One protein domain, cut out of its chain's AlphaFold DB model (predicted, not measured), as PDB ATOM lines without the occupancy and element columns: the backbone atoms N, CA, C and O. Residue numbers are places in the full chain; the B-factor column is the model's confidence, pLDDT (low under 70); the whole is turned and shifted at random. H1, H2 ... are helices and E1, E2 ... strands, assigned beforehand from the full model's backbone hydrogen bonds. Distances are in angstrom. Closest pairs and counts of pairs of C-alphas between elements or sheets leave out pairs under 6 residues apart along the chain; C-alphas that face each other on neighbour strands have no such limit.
ATOM      1  N   GLN A   3     126.228 169.987  54.385       81.25
ATOM      2  CA  GLN A   3     126.073 170.050  55.833       81.25
ATOM      3  C   GLN A   3     125.091 171.158  56.194       81.25
ATOM      4  O   GLN A   3     125.156 172.253  55.642       81.25
ATOM      5  N   VAL A   4     124.170 170.872  57.111       83.06
ATOM      6  CA  VAL A   4     123.219 171.851  57.649       83.06
ATOM      7  C   VAL A   4     123.398 171.889  59.155       83.06
ATOM      8  O   VAL A   4     123.369 170.842  59.792       83.06
ATOM      9  N   TYR A   5     123.558 173.071  59.735       84.69
ATOM     10  CA  TYR A   5     123.725 173.233  61.175       84.69
ATOM     11  C   TYR A   5     123.132 174.554  61.669       84.69
ATOM     12  O   TYR A   5     122.755 175.419  60.880       84.69
ATOM     13  N   ARG A   6     123.013 174.715  62.991       82.81
ATOM     14  CA  ARG A   6     122.548 175.966  63.614       82.81
ATOM     15  C   ARG A   6     123.639 176.628  64.427       82.81
ATOM     16  O   ARG A   6     124.490 175.962  65.006       82.81
ATOM     17  N   SER A   7     123.567 177.949  64.480       82.25
ATOM     18  CA  SER A   7     124.470 178.809  65.234       82.25
ATOM     19  C   SER A   7     123.635 179.929  65.851       82.25
ATOM     20  O   SER A   7     123.416 180.953  65.213       82.25
ATOM     21  N   GLY A   8     123.137 179.724  67.073       83.00
ATOM     22  CA  GLY A   8     122.142 180.619  67.674       83.00
ATOM     23  C   GLY A   8     120.780 180.481  66.984       83.00
ATOM     24  O   GLY A   8     120.283 179.367  66.835       83.00
ATOM     25  N   THR A   9     120.198 181.604  66.555       81.06
ATOM     26  CA  THR A   9     118.920 181.670  65.817       81.06
ATOM     27  C   THR A   9     119.059 181.415  64.319       81.06
ATOM     28  O   THR A   9     118.057 181.412  63.608       81.06
ATOM     29  N   ASP A  10     120.285 181.231  63.834       85.56
ATOM     30  CA  ASP A  10     120.575 181.192  62.407       85.56
ATOM     31  C   ASP A  10     120.821 179.762  61.939       85.56
ATOM     32  O   ASP A  10     121.471 178.957  62.625       85.56
ATOM     33  N   ARG A  11     120.352 179.462  60.727       85.38
ATOM     34  CA  ARG A  11     120.588 178.183  60.058       85.38
ATOM     35  C   ARG A  11     121.659 178.353  58.996       85.38
ATOM     36  O   ARG A  11     121.512 179.135  58.062       85.38
ATOM     37  N   LYS A  12     122.730 177.583  59.129       88.31
ATOM     38  CA  LYS A  12     123.875 177.575  58.226       88.31
ATOM     39  C   LYS A  12     123.843 176.319  57.370       88.31
ATOM     40  O   LYS A  12     123.545 175.229  57.855       88.31
ATOM     41  N   ILE A  13     124.132 176.483  56.089       86.50
ATOM     42  CA  ILE A  13     124.236 175.396  55.124       86.50
ATOM     43  C   ILE A  13     125.552 175.555  54.393       86.50
ATOM     44  O   ILE A  13     125.881 176.635  53.906       86.50
ATOM     45  N   GLU A  14     126.279 174.460  54.287       87.31
ATOM     46  CA  GLU A  14     127.513 174.385  53.534       87.31
ATOM     47  C   GLU A  14     127.364 173.334  52.444       87.31
ATOM     48  O   GLU A  14     127.054 172.172  52.712       87.31
ATOM     49  N   VAL A  15     127.549 173.763  51.198       86.31
ATOM     50  CA  VAL A  15     127.494 172.899  50.021       86.31
ATOM     51  C   VAL A  15     128.887 172.854  49.417       86.31
ATOM     52  O   VAL A  15     129.332 173.824  48.810       86.31
ATOM     53  N   ALA A  16     129.578 171.735  49.608       84.56
ATOM     54  CA  ALA A  16     130.904 171.492  49.054       84.56
ATOM     55  C   ALA A  16     130.807 170.746  47.714       84.56
ATOM     56  O   ALA A  16     130.192 169.673  47.646       84.56
ATOM     57  N   ASP A  17     131.452 171.290  46.681       81.81
ATOM     58  CA  ASP A  17     131.543 170.737  45.326       81.81
ATOM     59  C   ASP A  17     132.981 170.900  44.806       81.81
ATOM     60  O   ASP A  17     133.415 171.993  44.443       81.81
ATOM     61  N   GLY A  18     133.758 169.813  44.842       84.44
ATOM     62  CA  GLY A  18     135.196 169.855  44.558       84.44
ATOM     63  C   GLY A  18     135.965 170.728  45.560       84.44
ATOM     64  O   GLY A  18     135.817 170.565  46.768       84.44
ATOM     65  N   GLU A  19     136.779 171.655  45.046       86.44
ATOM     66  CA  GLU A  19     137.555 172.633  45.834       86.44
ATOM     67  C   GLU A  19     136.757 173.899  46.191       86.44
ATOM     68  O   GLU A  19     137.337 174.932  46.526       86.44
ATOM     69  N   GLN A  20     135.430 173.870  46.065       85.88
ATOM     70  CA  GLN A  20     134.569 175.015  46.343       85.88
ATOM     71  C   GLN A  20     133.561 174.676  47.430       85.88
ATOM     72  O   GLN A  20     133.017 173.572  47.476       85.88
ATOM     73  N   ILE A  21     133.273 175.659  48.279       88.44
ATOM     74  CA  ILE A  21     132.196 175.573  49.259       88.44
ATOM     75  C   ILE A  21     131.326 176.821  49.185       88.44
ATOM     76  O   ILE A  21     131.804 177.955  49.284       88.44
ATOM     77  N   LEU A  22     130.031 176.598  48.986       89.00
ATOM     78  CA  LEU A  22     129.006 177.623  49.090       89.00
ATOM     79  C   LEU A  22     128.499 177.626  50.528       89.00
ATOM     80  O   LEU A  22     127.935 176.631  50.989       89.00
ATOM     81  N   LYS A  23     128.681 178.746  51.225       90.81
ATOM     82  CA  LYS A  23     128.086 178.960  52.542       90.81
ATOM     83  C   LYS A  23     126.811 179.759  52.389       90.81
ATOM     84  O   LYS A  23     126.821 180.811  51.757       90.81
ATOM     85  N   VAL A  24     125.739 179.274  52.994       89.19
ATOM     86  CA  VAL A  24     124.431 179.923  53.060       89.19
ATOM     87  C   VAL A  24     124.085 180.108  54.527       89.19
ATOM     88  O   VAL A  24     124.171 179.164  55.307       89.19
ATOM     89  N   THR A  25     123.677 181.309  54.905       89.94
ATOM     90  CA  THR A  25     123.150 181.608  56.237       89.94
ATOM     91  C   THR A  25     121.741 182.148  56.084       89.94
ATOM     92  O   THR A  25     121.537 183.138  55.388       89.94
ATOM     93  N   PHE A  26     120.781 181.486  56.716       85.44
ATOM     94  CA  PHE A  26     119.425 181.985  56.893       85.44
ATOM     95  C   PHE A  26     119.321 182.663  58.256       85.44
ATOM     96  O   PHE A  26     119.542 182.008  59.281       85.44
ATOM     97  N   SER A  27     118.985 183.954  58.249       83.62
ATOM     98  CA  SER A  27     118.917 184.784  59.455       83.62
ATOM     99  C   SER A  27     117.610 185.589  59.482       83.62
ATOM    100  O   SER A  27     117.439 186.495  58.660       83.62
ATOM    101  N   PRO A  28     116.691 185.328  60.429       73.69
ATOM    102  CA  PRO A  28     116.655 184.184  61.349       73.69
ATOM    103  C   PRO A  28     116.190 182.897  60.642       73.69
ATOM    104  O   PRO A  28     115.561 182.954  59.585       73.69
ATOM    105  N   ASP A  29     116.462 181.732  61.231       74.31
ATOM    106  CA  ASP A  29     115.865 180.463  60.791       74.31
ATOM    107  C   ASP A  29     114.342 180.530  60.979       74.31
ATOM    108  O   ASP A  29     113.855 180.717  62.097       74.31
ATOM    109  N   VAL A  30     113.573 180.399  59.892       66.19
ATOM    110  CA  VAL A  30     112.111 180.605  59.917       66.19
ATOM    111  C   VAL A  30     111.376 179.564  60.762       66.19
ATOM    112  O   VAL A  30     110.262 179.825  61.205       66.19
ATOM    113  N   GLU A  31     112.002 178.416  61.063       64.19
ATOM    114  CA  GLU A  31     111.458 177.458  62.041       64.19
ATOM    115  C   GLU A  31     111.293 178.106  63.436       64.19
ATOM    116  O   GLU A  31     110.469 177.656  64.228       64.19
ATOM    117  N   PHE A  32     112.006 179.207  63.715       56.00
ATOM    118  CA  PHE A  32     111.890 179.999  64.943       56.00
ATOM    119  C   PHE A  32     111.078 181.292  64.793       56.00
ATOM    120  O   PHE A  32     110.816 181.955  65.797       56.00
ATOM    121  N   VAL A  33     110.691 181.691  63.577       54.00
ATOM    122  CA  VAL A  33     110.056 182.995  63.329       54.00
ATOM    123  C   VAL A  33     108.886 182.823  62.371       54.00
ATOM    124  O   VAL A  33     109.058 182.773  61.159       54.00
ATOM    125  N   GLN A  34     107.685 182.740  62.942       48.91
ATOM    126  CA  GLN A  34     106.471 182.315  62.240       48.91
ATOM    127  C   GLN A  34     105.952 183.294  61.168       48.91
ATOM    128  O   GLN A  34     105.116 182.885  60.378       48.91
ATOM    129  N   ASP A  35     106.457 184.535  61.079       51.38
ATOM    130  CA  ASP A  35     105.855 185.584  60.231       51.38
ATOM    131  C   ASP A  35     106.853 186.637  59.701       51.38
ATOM    132  O   ASP A  35     106.620 187.843  59.828       51.38
ATOM    133  N   LYS A  36     107.999 186.245  59.119       58.25
ATOM    134  CA  LYS A  36     108.899 187.233  58.481       58.25
ATOM    135  C   LYS A  36     109.510 186.782  57.151       58.25
ATOM    136  O   LYS A  36     109.794 185.598  56.988       58.25
ATOM    137  N   PRO A  37     109.756 187.735  56.222       59.66
ATOM    138  CA  PRO A  37     110.536 187.485  55.016       59.66
ATOM    139  C   PRO A  37     111.892 186.894  55.394       59.66
ATOM    140  O   PRO A  37     112.552 187.355  56.329       59.66
ATOM    141  N   SER A  38     112.291 185.856  54.671       73.31
ATOM    142  CA  SER A  38     113.565 185.200  54.911       73.31
ATOM    143  C   SER A  38     114.683 186.020  54.279       73.31
ATOM    144  O   SER A  38     114.547 186.519  53.155       73.31
ATOM    145  N   LYS A  39     115.796 186.150  55.002       86.12
ATOM    146  CA  LYS A  39     117.055 186.640  54.450       86.12
ATOM    147  C   LYS A  39     118.019 185.476  54.334       86.12
ATOM    148  O   LYS A  39     118.224 184.738  55.297       86.12
ATOM    149  N   ALA A  40     118.607 185.336  53.154       88.81
ATOM    150  CA  ALA A  40     119.670 184.387  52.887       88.81
ATOM    151  C   ALA A  40     120.934 185.154  52.506       88.81
ATOM    152  O   ALA A  40     120.958 185.865  51.501       88.81
ATOM    153  N   THR A  41     121.996 184.979  53.280       92.88
ATOM    154  CA  THR A  41     123.324 185.496  52.957       92.88
ATOM    155  C   THR A  41     124.164 184.359  52.409       92.88
ATOM    156  O   THR A  41     124.273 183.311  53.047       92.88
ATOM    157  N   ILE A  42     124.769 184.547  51.236       92.38
ATOM    158  CA  ILE A  42     125.593 183.521  50.601       92.38
ATOM    159  C   ILE A  42     126.973 184.030  50.223       92.38
ATOM    160  O   ILE A  42     127.134 185.178  49.820       92.38
ATOM    161  N   SER A  43     127.966 183.157  50.324       92.25
ATOM    162  CA  SER A  43     129.365 183.429  49.977       92.25
ATOM    163  C   SER A  43     130.009 182.180  49.383       92.25
ATOM    164  O   SER A  43     129.613 181.056  49.704       92.25
ATOM    165  N   LEU A  44     130.983 182.377  48.492       91.44
ATOM    166  CA  LEU A  44     131.710 181.285  47.845       91.44
ATOM    167  C   LEU A  44     133.170 181.319  48.279       91.44
ATOM    168  O   LEU A  44     133.838 182.344  48.132       91.44
ATOM    169  N   PHE A  45     133.673 180.179  48.736       91.06
ATOM    170  CA  PHE A  45     135.062 180.018  49.145       91.06
ATOM    171  C   PHE A  45     135.735 178.893  48.377       91.06
ATOM    172  O   PHE A  45     135.092 177.931  47.952       91.06
ATOM    173  N   LYS A  46     137.055 179.010  48.260       89.25
ATOM    174  CA  LYS A  46     137.940 177.910  47.923       89.25
ATOM    175  C   LYS A  46     138.224 177.108  49.184       89.25
ATOM    176  O   LYS A  46     138.463 177.688  50.248       89.25
ATOM    177  N   THR A  47     138.238 175.792  49.048       86.19
ATOM    178  CA  THR A  47     138.627 174.878  50.115       86.19
ATOM    179  C   THR A  47     139.892 174.113  49.775       86.19
ATOM    180  O   THR A  47     140.057 173.662  48.642       86.19
ATOM    181  N   GLY A  48     140.717 173.898  50.791       79.56
ATOM    182  CA  GLY A  48     141.904 173.062  50.730       79.56
ATOM    183  C   GLY A  48     141.632 171.593  51.013       79.56
ATOM    184  O   GLY A  48     140.487 171.135  51.108       79.56
ATOM    185  N   LYS A  49     142.719 170.841  51.219       70.88
ATOM    186  CA  LYS A  49     142.641 169.461  51.722       70.88
ATOM    187  C   LYS A  49     141.844 169.456  53.037       70.88
ATOM    188  O   LYS A  49     142.124 170.253  53.927       70.88
ATOM    189  N   ASN A  50     140.864 168.556  53.144       69.00
ATOM    190  CA  ASN A  50     139.922 168.428  54.270       69.00
ATOM    191  C   ASN A  50     138.841 169.521  54.379       69.00
ATOM    192  O   ASN A  50     138.341 169.765  55.472       69.00
ATOM    193  N   HIS A  51     138.459 170.178  53.280       69.12
ATOM    194  CA  HIS A  51     137.398 171.201  53.266       69.12
ATOM    195  C   HIS A  51     137.674 172.444  54.139       69.12
ATOM    196  O   HIS A  51     136.773 173.252  54.367       69.12
ATOM    197  N   ALA A  52     138.918 172.642  54.587       77.31
ATOM    198  CA  ALA A  52     139.325 173.861  55.273       77.31
ATOM    199  C   ALA A  52     139.188 175.063  54.327       77.31
ATOM    200  O   ALA A  52     139.596 174.985  53.168       77.31
ATOM    201  N   LEU A  53     138.614 176.170  54.806       83.19
ATOM    202  CA  LEU A  53     138.517 177.400  54.021       83.19
ATOM    203  C   LEU A  53     139.918 177.951  53.754       83.19
ATOM    204  O   LEU A  53     140.667 178.207  54.693       83.19
ATOM    205  N   GLU A  54     140.248 178.164  52.483       86.38
ATOM    206  CA  GLU A  54     141.533 178.741  52.075       86.38
ATOM    207  C   GLU A  54     141.396 180.201  51.650       86.38
ATOM    208  O   GLU A  54     142.206 181.039  52.038       86.38
ATOM    209  N   ALA A  55     140.383 180.518  50.839       87.12
ATOM    210  CA  ALA A  55     140.202 181.863  50.302       87.12
ATOM    211  C   ALA A  55     138.735 182.163  50.004       87.12
ATOM    212  O   ALA A  55     137.995 181.302  49.530       87.12
ATOM    213  N   GLU A  56     138.320 183.407  50.220       90.50
ATOM    214  CA  GLU A  56     137.031 183.902  49.739       90.50
ATOM    215  C   GLU A  56     137.120 184.176  48.230       90.50
ATOM    216  O   GLU A  56     137.896 185.015  47.773       90.50
ATOM    217  N   LEU A  57     136.340 183.439  47.435       88.00
ATOM    218  CA  LEU A  57     136.303 183.583  45.977       88.00
ATOM    219  C   LEU A  57     135.336 184.686  45.555       88.00
ATOM    220  O   LEU A  57     135.613 185.438  44.611       88.00
ATOM    221  N   LEU A  58     134.196 184.768  46.241       89.31
ATOM    222  CA  LEU A  58     133.186 185.797  46.045       89.31
ATOM    223  C   LEU A  58     132.647 186.236  47.400       89.31
ATOM    224  O   LEU A  58     132.073 185.433  48.138       89.31
ATOM    225  N   ALA A  59     132.796 187.535  47.660       88.69
ATOM    226  CA  ALA A  59     132.302 188.153  48.876       88.69
ATOM    227  C   ALA A  59     130.793 187.991  49.033       88.69
ATOM    228  O   ALA A  59     130.066 188.005  48.030       88.69
ATOM    229  N   ALA A  60     130.355 187.921  50.288       91.88
ATOM    230  CA  ALA A  60     128.966 187.691  50.646       91.88
ATOM    231  C   ALA A  60     127.977 188.602  49.892       91.88
ATOM    232  O   ALA A  60     128.245 189.781  49.630       91.88
ATOM    233  N   VAL A  61     126.833 188.030  49.527       93.69
ATOM    234  CA  VAL A  61     125.674 188.746  48.986       93.69
ATOM    235  C   VAL A  61     124.415 188.271  49.687       93.69
ATOM    236  O   VAL A  61     124.336 187.130  50.140       93.69
ATOM    237  N   GLU A  62     123.421 189.142  49.738       93.31
ATOM    238  CA  GLU A  62     122.138 188.846  50.360       93.31
ATOM    239  C   GLU A  62     121.052 188.653  49.307       93.31
ATOM    240  O   GLU A  62     121.077 189.251  48.226       93.31
ATOM    241  N   GLY A  63     120.082 187.815  49.638       90.75
ATOM    242  CA  GLY A  63     118.811 187.701  48.951       90.75
ATOM    243  C   GLY A  63     117.679 187.729  49.963       90.75
ATOM    244  O   GLY A  63     117.762 187.128  51.032       90.75
ATOM    245  N   GLU A  64     116.614 188.434  49.605       89.06
ATOM    246  CA  GLU A  64     115.404 188.567  50.411       89.06
ATOM    247  C   GLU A  64     114.200 188.073  49.612       89.06
ATOM    248  O   GLU A  64     114.096 188.341  48.408       89.06
ATOM    249  N   GLY A  65     113.284 187.383  50.285       83.75
ATOM    250  CA  GLY A  65     112.048 186.888  49.693       83.75
ATOM    251  C   GLY A  65     110.982 186.601  50.743       83.75
ATOM    252  O   GLY A  65     111.264 186.567  51.941       83.75
ATOM    253  N   ASN A  66     109.752 186.365  50.290       80.88
ATOM    254  CA  ASN A  66     108.640 185.999  51.171       80.88
ATOM    255  C   ASN A  66     108.790 184.566  51.699       80.88
ATOM    256  O   ASN A  66     108.190 184.204  52.704       80.88
ATOM    257  N   THR A  67     109.612 183.755  51.031       78.56
ATOM    258  CA  THR A  67     109.992 182.409  51.466       78.56
ATOM    259  C   THR A  67     111.512 182.264  51.506       78.56
ATOM    260  O   THR A  67     112.235 182.961  50.792       78.56
ATOM    261  N   GLU A  68     112.019 181.307  52.285       78.81
ATOM    262  CA  GLU A  68     113.450 180.959  52.290       78.81
ATOM    263  C   GLU A  68     113.943 180.538  50.901       78.81
ATOM    264  O   GLU A  68     115.071 180.835  50.513       78.81
ATOM    265  N   LYS A  69     113.077 179.883  50.117       79.44
ATOM    266  CA  LYS A  69     113.386 179.491  48.743       79.44
ATOM    267  C   LYS A  69     113.596 180.720  47.861       79.44
ATOM    268  O   LYS A  69     114.570 180.766  47.117       79.44
ATOM    269  N   GLU A  70     112.712 181.710  47.943       83.75
ATOM    270  CA  GLU A  70     112.860 182.969  47.203       83.75
ATOM    271  C   GLU A  70     114.114 183.733  47.633       83.75
ATOM    272  O   GLU A  70     114.887 184.161  46.775       83.75
ATOM    273  N   ALA A  71     114.351 183.841  48.943       86.88
ATOM    274  CA  ALA A  71     115.534 184.490  49.498       86.88
ATOM    275  C   ALA A  71     116.824 183.838  48.985       86.88
ATOM    276  O   ALA A  71     117.708 184.521  48.467       86.88
ATOM    277  N   LEU A  72     116.900 182.505  49.035       85.25
ATOM    278  CA  LEU A  72     118.047 181.738  48.558       85.25
ATOM    279  C   LEU A  72     118.252 181.883  47.049       85.25
ATOM    280  O   LEU A  72     119.371 182.125  46.603       85.25
ATOM    281  N   LEU A  73     117.188 181.772  46.252       86.38
ATOM    282  CA  LEU A  73     117.276 181.934  44.799       86.38
ATOM    283  C   LEU A  73     117.772 183.326  44.416       86.38
ATOM    284  O   LEU A  73     118.643 183.444  43.553       86.38
ATOM    285  N   LYS A  74     117.260 184.364  45.084       91.00
ATOM    286  CA  LYS A  74     117.681 185.745  44.858       91.00
ATOM    287  C   LYS A  74     119.136 185.962  45.272       91.00
ATOM    288  O   LYS A  74     119.888 186.593  44.536       91.00
ATOM    289  N   ALA A  75     119.559 185.384  46.397       91.56
ATOM    290  CA  ALA A  75     120.945 185.449  46.846       91.56
ATOM    291  C   ALA A  75     121.883 184.794  45.816       91.56
ATOM    292  O   ALA A  75     122.879 185.393  45.417       91.56
ATOM    293  N   ILE A  76     121.527 183.601  45.317       89.50
ATOM    294  CA  ILE A  76     122.307 182.873  44.301       89.50
ATOM    295  C   ILE A  76     122.387 183.663  42.995       89.50
ATOM    296  O   ILE A  76     123.472 183.800  42.434       89.50
ATOM    297  N   GLN A  77     121.277 184.246  42.541       92.00
ATOM    298  CA  GLN A  77     121.270 185.131  41.372       92.00
ATOM    299  C   GLN A  77     122.198 186.338  41.558       92.00
ATOM    300  O   GLN A  77     122.979 186.652  40.661       92.00
ATOM    301  N   ASN A  78     122.178 186.974  42.733       93.38
ATOM    302  CA  ASN A  78     123.068 188.093  43.046       93.38
ATOM    303  C   ASN A  78     124.548 187.675  43.027       93.38
ATOM    304  O   ASN A  78     125.399 188.428  42.552       93.38
ATOM    305  N   LEU A  79     124.863 186.465  43.498       92.12
ATOM    306  CA  LEU A  79     126.231 185.947  43.518       92.12
ATOM    307  C   LEU A  79     126.724 185.590  42.110       92.12
ATOM    308  O   LEU A  79     127.867 185.889  41.775       92.12
ATOM    309  N   ILE A  80     125.853 185.029  41.266       91.25
ATOM    310  CA  ILE A  80     126.136 184.766  39.845       91.25
ATOM    311  C   ILE A  80     126.395 186.078  39.106       91.25
ATOM    312  O   ILE A  80     127.409 186.204  38.421       91.25
ATOM    313  N   ALA A  81     125.542 187.086  39.300       91.88
ATOM    314  CA  ALA A  81     125.736 188.404  38.701       91.88
ATOM    315  C   ALA A  81     127.060 189.046  39.153       91.88
ATOM    316  O   ALA A  81     127.747 189.691  38.361       91.88
ATOM    317  N   LYS A  82     127.453 188.850  40.418       91.00
ATOM    318  CA  LYS A  82     128.746 189.306  40.949       91.00
ATOM    319  C   LYS A  82     129.924 188.564  40.315       91.00
ATOM    320  O   LYS A  82     130.924 189.202  39.998       91.00
ATOM    321  N   ALA A  83     129.805 187.255  40.097       89.88
ATOM    322  CA  ALA A  83     130.810 186.469  39.386       89.88
ATOM    323  C   ALA A  83     130.972 186.953  37.936       89.88
ATOM    324  O   ALA A  83     132.086 187.226  37.503       89.88
ATOM    325  N   GLN A  84     129.864 187.154  37.218       89.62
ATOM    326  CA  GLN A  84     129.872 187.654  35.839       89.62
ATOM    327  C   GLN A  84     130.498 189.050  35.732       89.62
ATOM    328  O   GLN A  84     131.343 189.277  34.874       89.62
ATOM    329  N   LYS A  85     130.152 189.973  36.643       89.31
ATOM    330  CA  LYS A  85     130.751 191.322  36.691       89.31
ATOM    331  C   LYS A  85     132.249 191.320  36.989       89.31
ATOM    332  O   LYS A  85     132.937 192.253  36.601       89.31
ATOM    333  N   GLY A  86     132.736 190.316  37.712       84.44
ATOM    334  CA  GLY A  86     134.156 190.147  38.013       84.44
ATOM    335  C   GLY A  86     134.913 189.320  36.976       84.44
ATOM    336  O   GLY A  86     135.976 188.816  37.324       84.44
ATOM    337  N   GLU A  87     134.341 189.102  35.783       80.69
ATOM    338  CA  GLU A  87     134.914 188.278  34.701       80.69
ATOM    339  C   GLU A  87     135.251 186.837  35.142       80.69
ATOM    340  O   GLU A  87     136.118 186.160  34.598       80.69
ATOM    341  N   LYS A  88     134.530 186.335  36.150       83.81
ATOM    342  CA  LYS A  88     134.693 185.005  36.751       83.81
ATOM    343  C   LYS A  88     133.681 184.015  36.162       83.81
ATOM    344  O   LYS A  88     132.858 183.445  36.884       83.81
ATOM    345  N   GLU A  89     133.710 183.829  34.841       82.12
ATOM    346  CA  GLU A  89     132.707 183.025  34.117       82.12
ATOM    347  C   GLU A  89     132.613 181.571  34.596       82.12
ATOM    348  O   GLU A  89     131.510 181.030  34.707       82.12
ATOM    349  N   ASP A  90     133.740 180.949  34.938       83.00
ATOM    350  CA  ASP A  90     133.753 179.569  35.433       83.00
ATOM    351  C   ASP A  90     133.030 179.440  36.780       83.00
ATOM    352  O   ASP A  90     132.259 178.503  36.992       83.00
ATOM    353  N   PHE A  91     133.177 180.429  37.672       83.94
ATOM    354  CA  PHE A  91     132.417 180.455  38.923       83.94
ATOM    355  C   PHE A  91     130.932 180.713  38.674       83.94
ATOM    356  O   PHE A  91     130.103 180.099  39.338       83.94
ATOM    357  N   ALA A  92     130.574 181.556  37.703       86.12
ATOM    358  CA  ALA A  92     129.173 181.777  37.346       86.12
ATOM    359  C   ALA A  92     128.497 180.483  36.851       86.12
ATOM    360  O   ALA A  92     127.396 180.158  37.296       86.12
ATOM    361  N   LYS A  93     129.173 179.705  35.993       86.88
ATOM    362  CA  LYS A  93     128.681 178.402  35.509       86.88
ATOM    363  C   LYS A  93     128.544 177.390  36.649       86.88
ATOM    364  O   LYS A  93     127.499 176.750  36.772       86.88
ATOM    365  N   ASN A  94     129.549 177.286  37.518       84.69
ATOM    366  CA  ASN A  94     129.495 176.394  38.681       84.69
ATOM    367  C   ASN A  94     128.366 176.777  39.646       84.69
ATOM    368  O   ASN A  94     127.675 175.902  40.166       84.69
ATOM    369  N   LEU A  95     128.137 178.075  39.853       86.38
ATOM    370  CA  LEU A  95     127.044 178.571  40.686       86.38
ATOM    371  C   LEU A  95     125.666 178.245  40.100       86.38
ATOM    372  O   LEU A  95     124.762 177.930  40.869       86.38
ATOM    373  N   GLU A  96     125.488 178.255  38.776       87.56
ATOM    374  CA  GLU A  96     124.240 177.798  38.140       87.56
ATOM    375  C   GLU A  96     124.013 176.288  38.324       87.56
ATOM    376  O   GLU A  96     122.898 175.856  38.625       87.56
ATOM    377  N   VAL A  97     125.067 175.470  38.237       85.25
ATOM    378  CA  VAL A  97     124.973 174.030  38.539       85.25
ATOM    379  C   VAL A  97     124.608 173.806  40.011       85.25
ATOM    380  O   VAL A  97     123.690 173.040  40.318       85.25
ATOM    381  N   LEU A  98     125.279 174.510  40.926       78.56
ATOM    382  CA  LEU A  98     124.991 174.469  42.362       78.56
ATOM    383  C   LEU A  98     123.564 174.932  42.668       78.56
ATOM    384  O   LEU A  98     122.883 174.293  43.466       78.56
ATOM    385  N   LYS A  99     123.074 175.979  41.997       81.94
ATOM    386  CA  LYS A  99     121.682 176.443  42.081       81.94
ATOM    387  C   LYS A  99     120.703 175.332  41.724       81.94
ATOM    388  O   LYS A  99     119.751 175.100  42.466       81.94
ATOM    389  N   GLY A 100     120.954 174.619  40.625       81.50
ATOM    390  CA  GLY A 100     120.158 173.463  40.216       81.50
ATOM    391  C   GLY A 100     120.121 172.369  41.287       81.50
ATOM    392  O   GLY A 100     119.036 171.931  41.668       81.50
ATOM    393  N   LYS A 101     121.288 171.991  41.834       78.50
ATOM    394  CA  LYS A 101     121.400 171.009  42.933       78.50
ATOM    395  C   LYS A 101     120.628 171.465  44.179       78.50
ATOM    396  O   LYS A 101     119.847 170.702  44.735       78.50
ATOM    397  N   VAL A 102     120.774 172.734  44.571       73.56
ATOM    398  CA  VAL A 102     120.069 173.354  45.707       73.56
ATOM    399  C   VAL A 102     118.552 173.264  45.567       73.56
ATOM    400  O   VAL A 102     117.867 172.863  46.510       73.56
ATOM    401  N   ILE A 103     118.028 173.594  44.385       72.62
ATOM    402  CA  ILE A 103     116.592 173.534  44.093       72.62
ATOM    403  C   ILE A 103     116.091 172.088  44.093       72.62
ATOM    404  O   ILE A 103     115.061 171.808  44.707       72.62
ATOM    405  N   ALA A 104     116.797 171.190  43.403       74.19
ATOM    406  CA  ALA A 104     116.378 169.804  43.218       74.19
ATOM    407  C   ALA A 104     116.388 169.007  44.529       74.19
ATOM    408  O   ALA A 104     115.506 168.185  44.763       74.19
ATOM    409  N   GLU A 105     117.362 169.266  45.401       68.19
ATOM    410  CA  GLU A 105     117.526 168.538  46.660       68.19
ATOM    411  C   GLU A 105     116.715 169.126  47.827       68.19
ATOM    412  O   GLU A 105     116.740 168.565  48.924       68.19
ATOM    413  N   GLY A 106     116.019 170.254  47.631       67.25
ATOM    414  CA  GLY A 106     115.320 170.950  48.719       67.25
ATOM    415  C   GLY A 106     116.285 171.376  49.831       67.25
ATOM    416  O   GLY A 106     115.991 171.233  51.023       67.25
ATOM    417  N   LEU A 107     117.474 171.837  49.441       63.12
ATOM    418  CA  LEU A 107     118.585 172.102  50.349       63.12
ATOM    419  C   LEU A 107     118.220 173.172  51.386       63.12
ATOM    420  O   LEU A 107     117.888 174.300  51.038       63.12
ATOM    421  N   GLY A 108     118.283 172.792  52.667       57.53
ATOM    422  CA  GLY A 108     117.890 173.632  53.806       57.53
ATOM    423  C   GLY A 108     116.530 173.311  54.421       57.53
ATOM    424  O   GLY A 108     116.277 173.749  55.535       57.53
ATOM    425  N   PHE A 109     115.704 172.496  53.759       60.06
ATOM    426  CA  PHE A 109     114.343 172.176  54.216       60.06
ATOM    427  C   PHE A 109     114.197 170.758  54.790       60.06
ATOM    428  O   PHE A 109     113.250 170.466  55.520       60.06
ATOM    429  N   ALA A 110     115.132 169.854  54.482       57.97
ATOM    430  CA  ALA A 110     115.079 168.467  54.936       57.97
ATOM    431  C   ALA A 110     115.769 168.282  56.300       57.97
ATOM    432  O   ALA A 110     116.999 168.328  56.395       57.97
TER     433      ALA A 110
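AT A GLANCE: This is residues 3 to 110 of the 121 residues of an uncharacterized protein of Lasius niger (UniProt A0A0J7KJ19). The model is a twisted sheet of five strands, with a hairpin of two long helices, H1 and H2, packed over one face and no named helix on the other. H1 sits close over the E4 and E5 part of the sheet, while H2, beside it, covers E2 and E3 from higher up and with fewer contacts; the loop between E3 and E4 is long. The printed part has 108 residues, with five named strands and then two named helices in the order E1 E2 E3 E4 E5 H1 H2. The sheet's order is E1 E2 E3 E4 E5, all antiparallel, and the class is mixed, helices and strands. The whole is compact, with a radius of gyration of the C-alphas of 13.3 A and spans of 39 by 29 by 23 A.

IN THESE COORDINATES: E1 is residues 3 to 7, beginning at C-alpha 3 at (126.073, 170.050, 55.833). E2 is residues 10 to 17, 22.8 A long, and E3 is residues 20 to 26. E4, residues 38 to 47, is 27.5 A long. E5, residues 53 to 65, is 28.4 A long and bends by 70 degrees at residue 56. H1, residues 68 to 85, measures 25.5 A from C-alpha 68 at (113.450, 180.959, 52.290). H2, residues 89 to 104, measures 22.9 A and ends at C-alpha 104 at (116.378, 169.804, 43.218).

HOW THE PARTS SIT: The five strands form a meander, each the antiparallel neighbour of the one before, with E1 and E5 as edge strands. In the hairpin E1 and E2, N 5 and O 12 are 2.9 A apart, within hydrogen-bond range; in E2 and E3, N 13 and O 24 are at 2.8 A. In the hairpin E3 and E4, N 25 and O 41 are at 2.8 A, and in E4 and E5, N 42 and O 61 are at 2.8 A. H1 is on the sheet at a height of 6.4 A, over E4 and E5, slantwise to the strands at 52 degrees to E5 on the local plane; its closest C-alphas with E5 are those of Gly 63 and Ala 75, 3.7 A. H2 is on the same face at a height of 9.9 A, over E2 and E3, slantwise at 52 degrees to E3 on the local plane; it is only just not over E5, on which 2 of its 16 C-alphas fall. The helical hairpin H1 and H2 touch, closest at the C-alphas of Ile 80 and Ala 92, 4.9 A, at a shallow tilt of 12 degrees, opposite ways. In H1 and H2 every O i to N i+4 pair is within hydrogen-bond range.

THE WHOLE: The C-alphas farthest apart are those of Asp 35 and Lys 49, 41.1 A. The printed part has no cut. The link E3 to E4, 11 residues, is long; the other links are tight. The mean pLDDT of the printed part is 81.8, and it is under 70 at residues 30 to 37, 50 to 51 and 105 to 110.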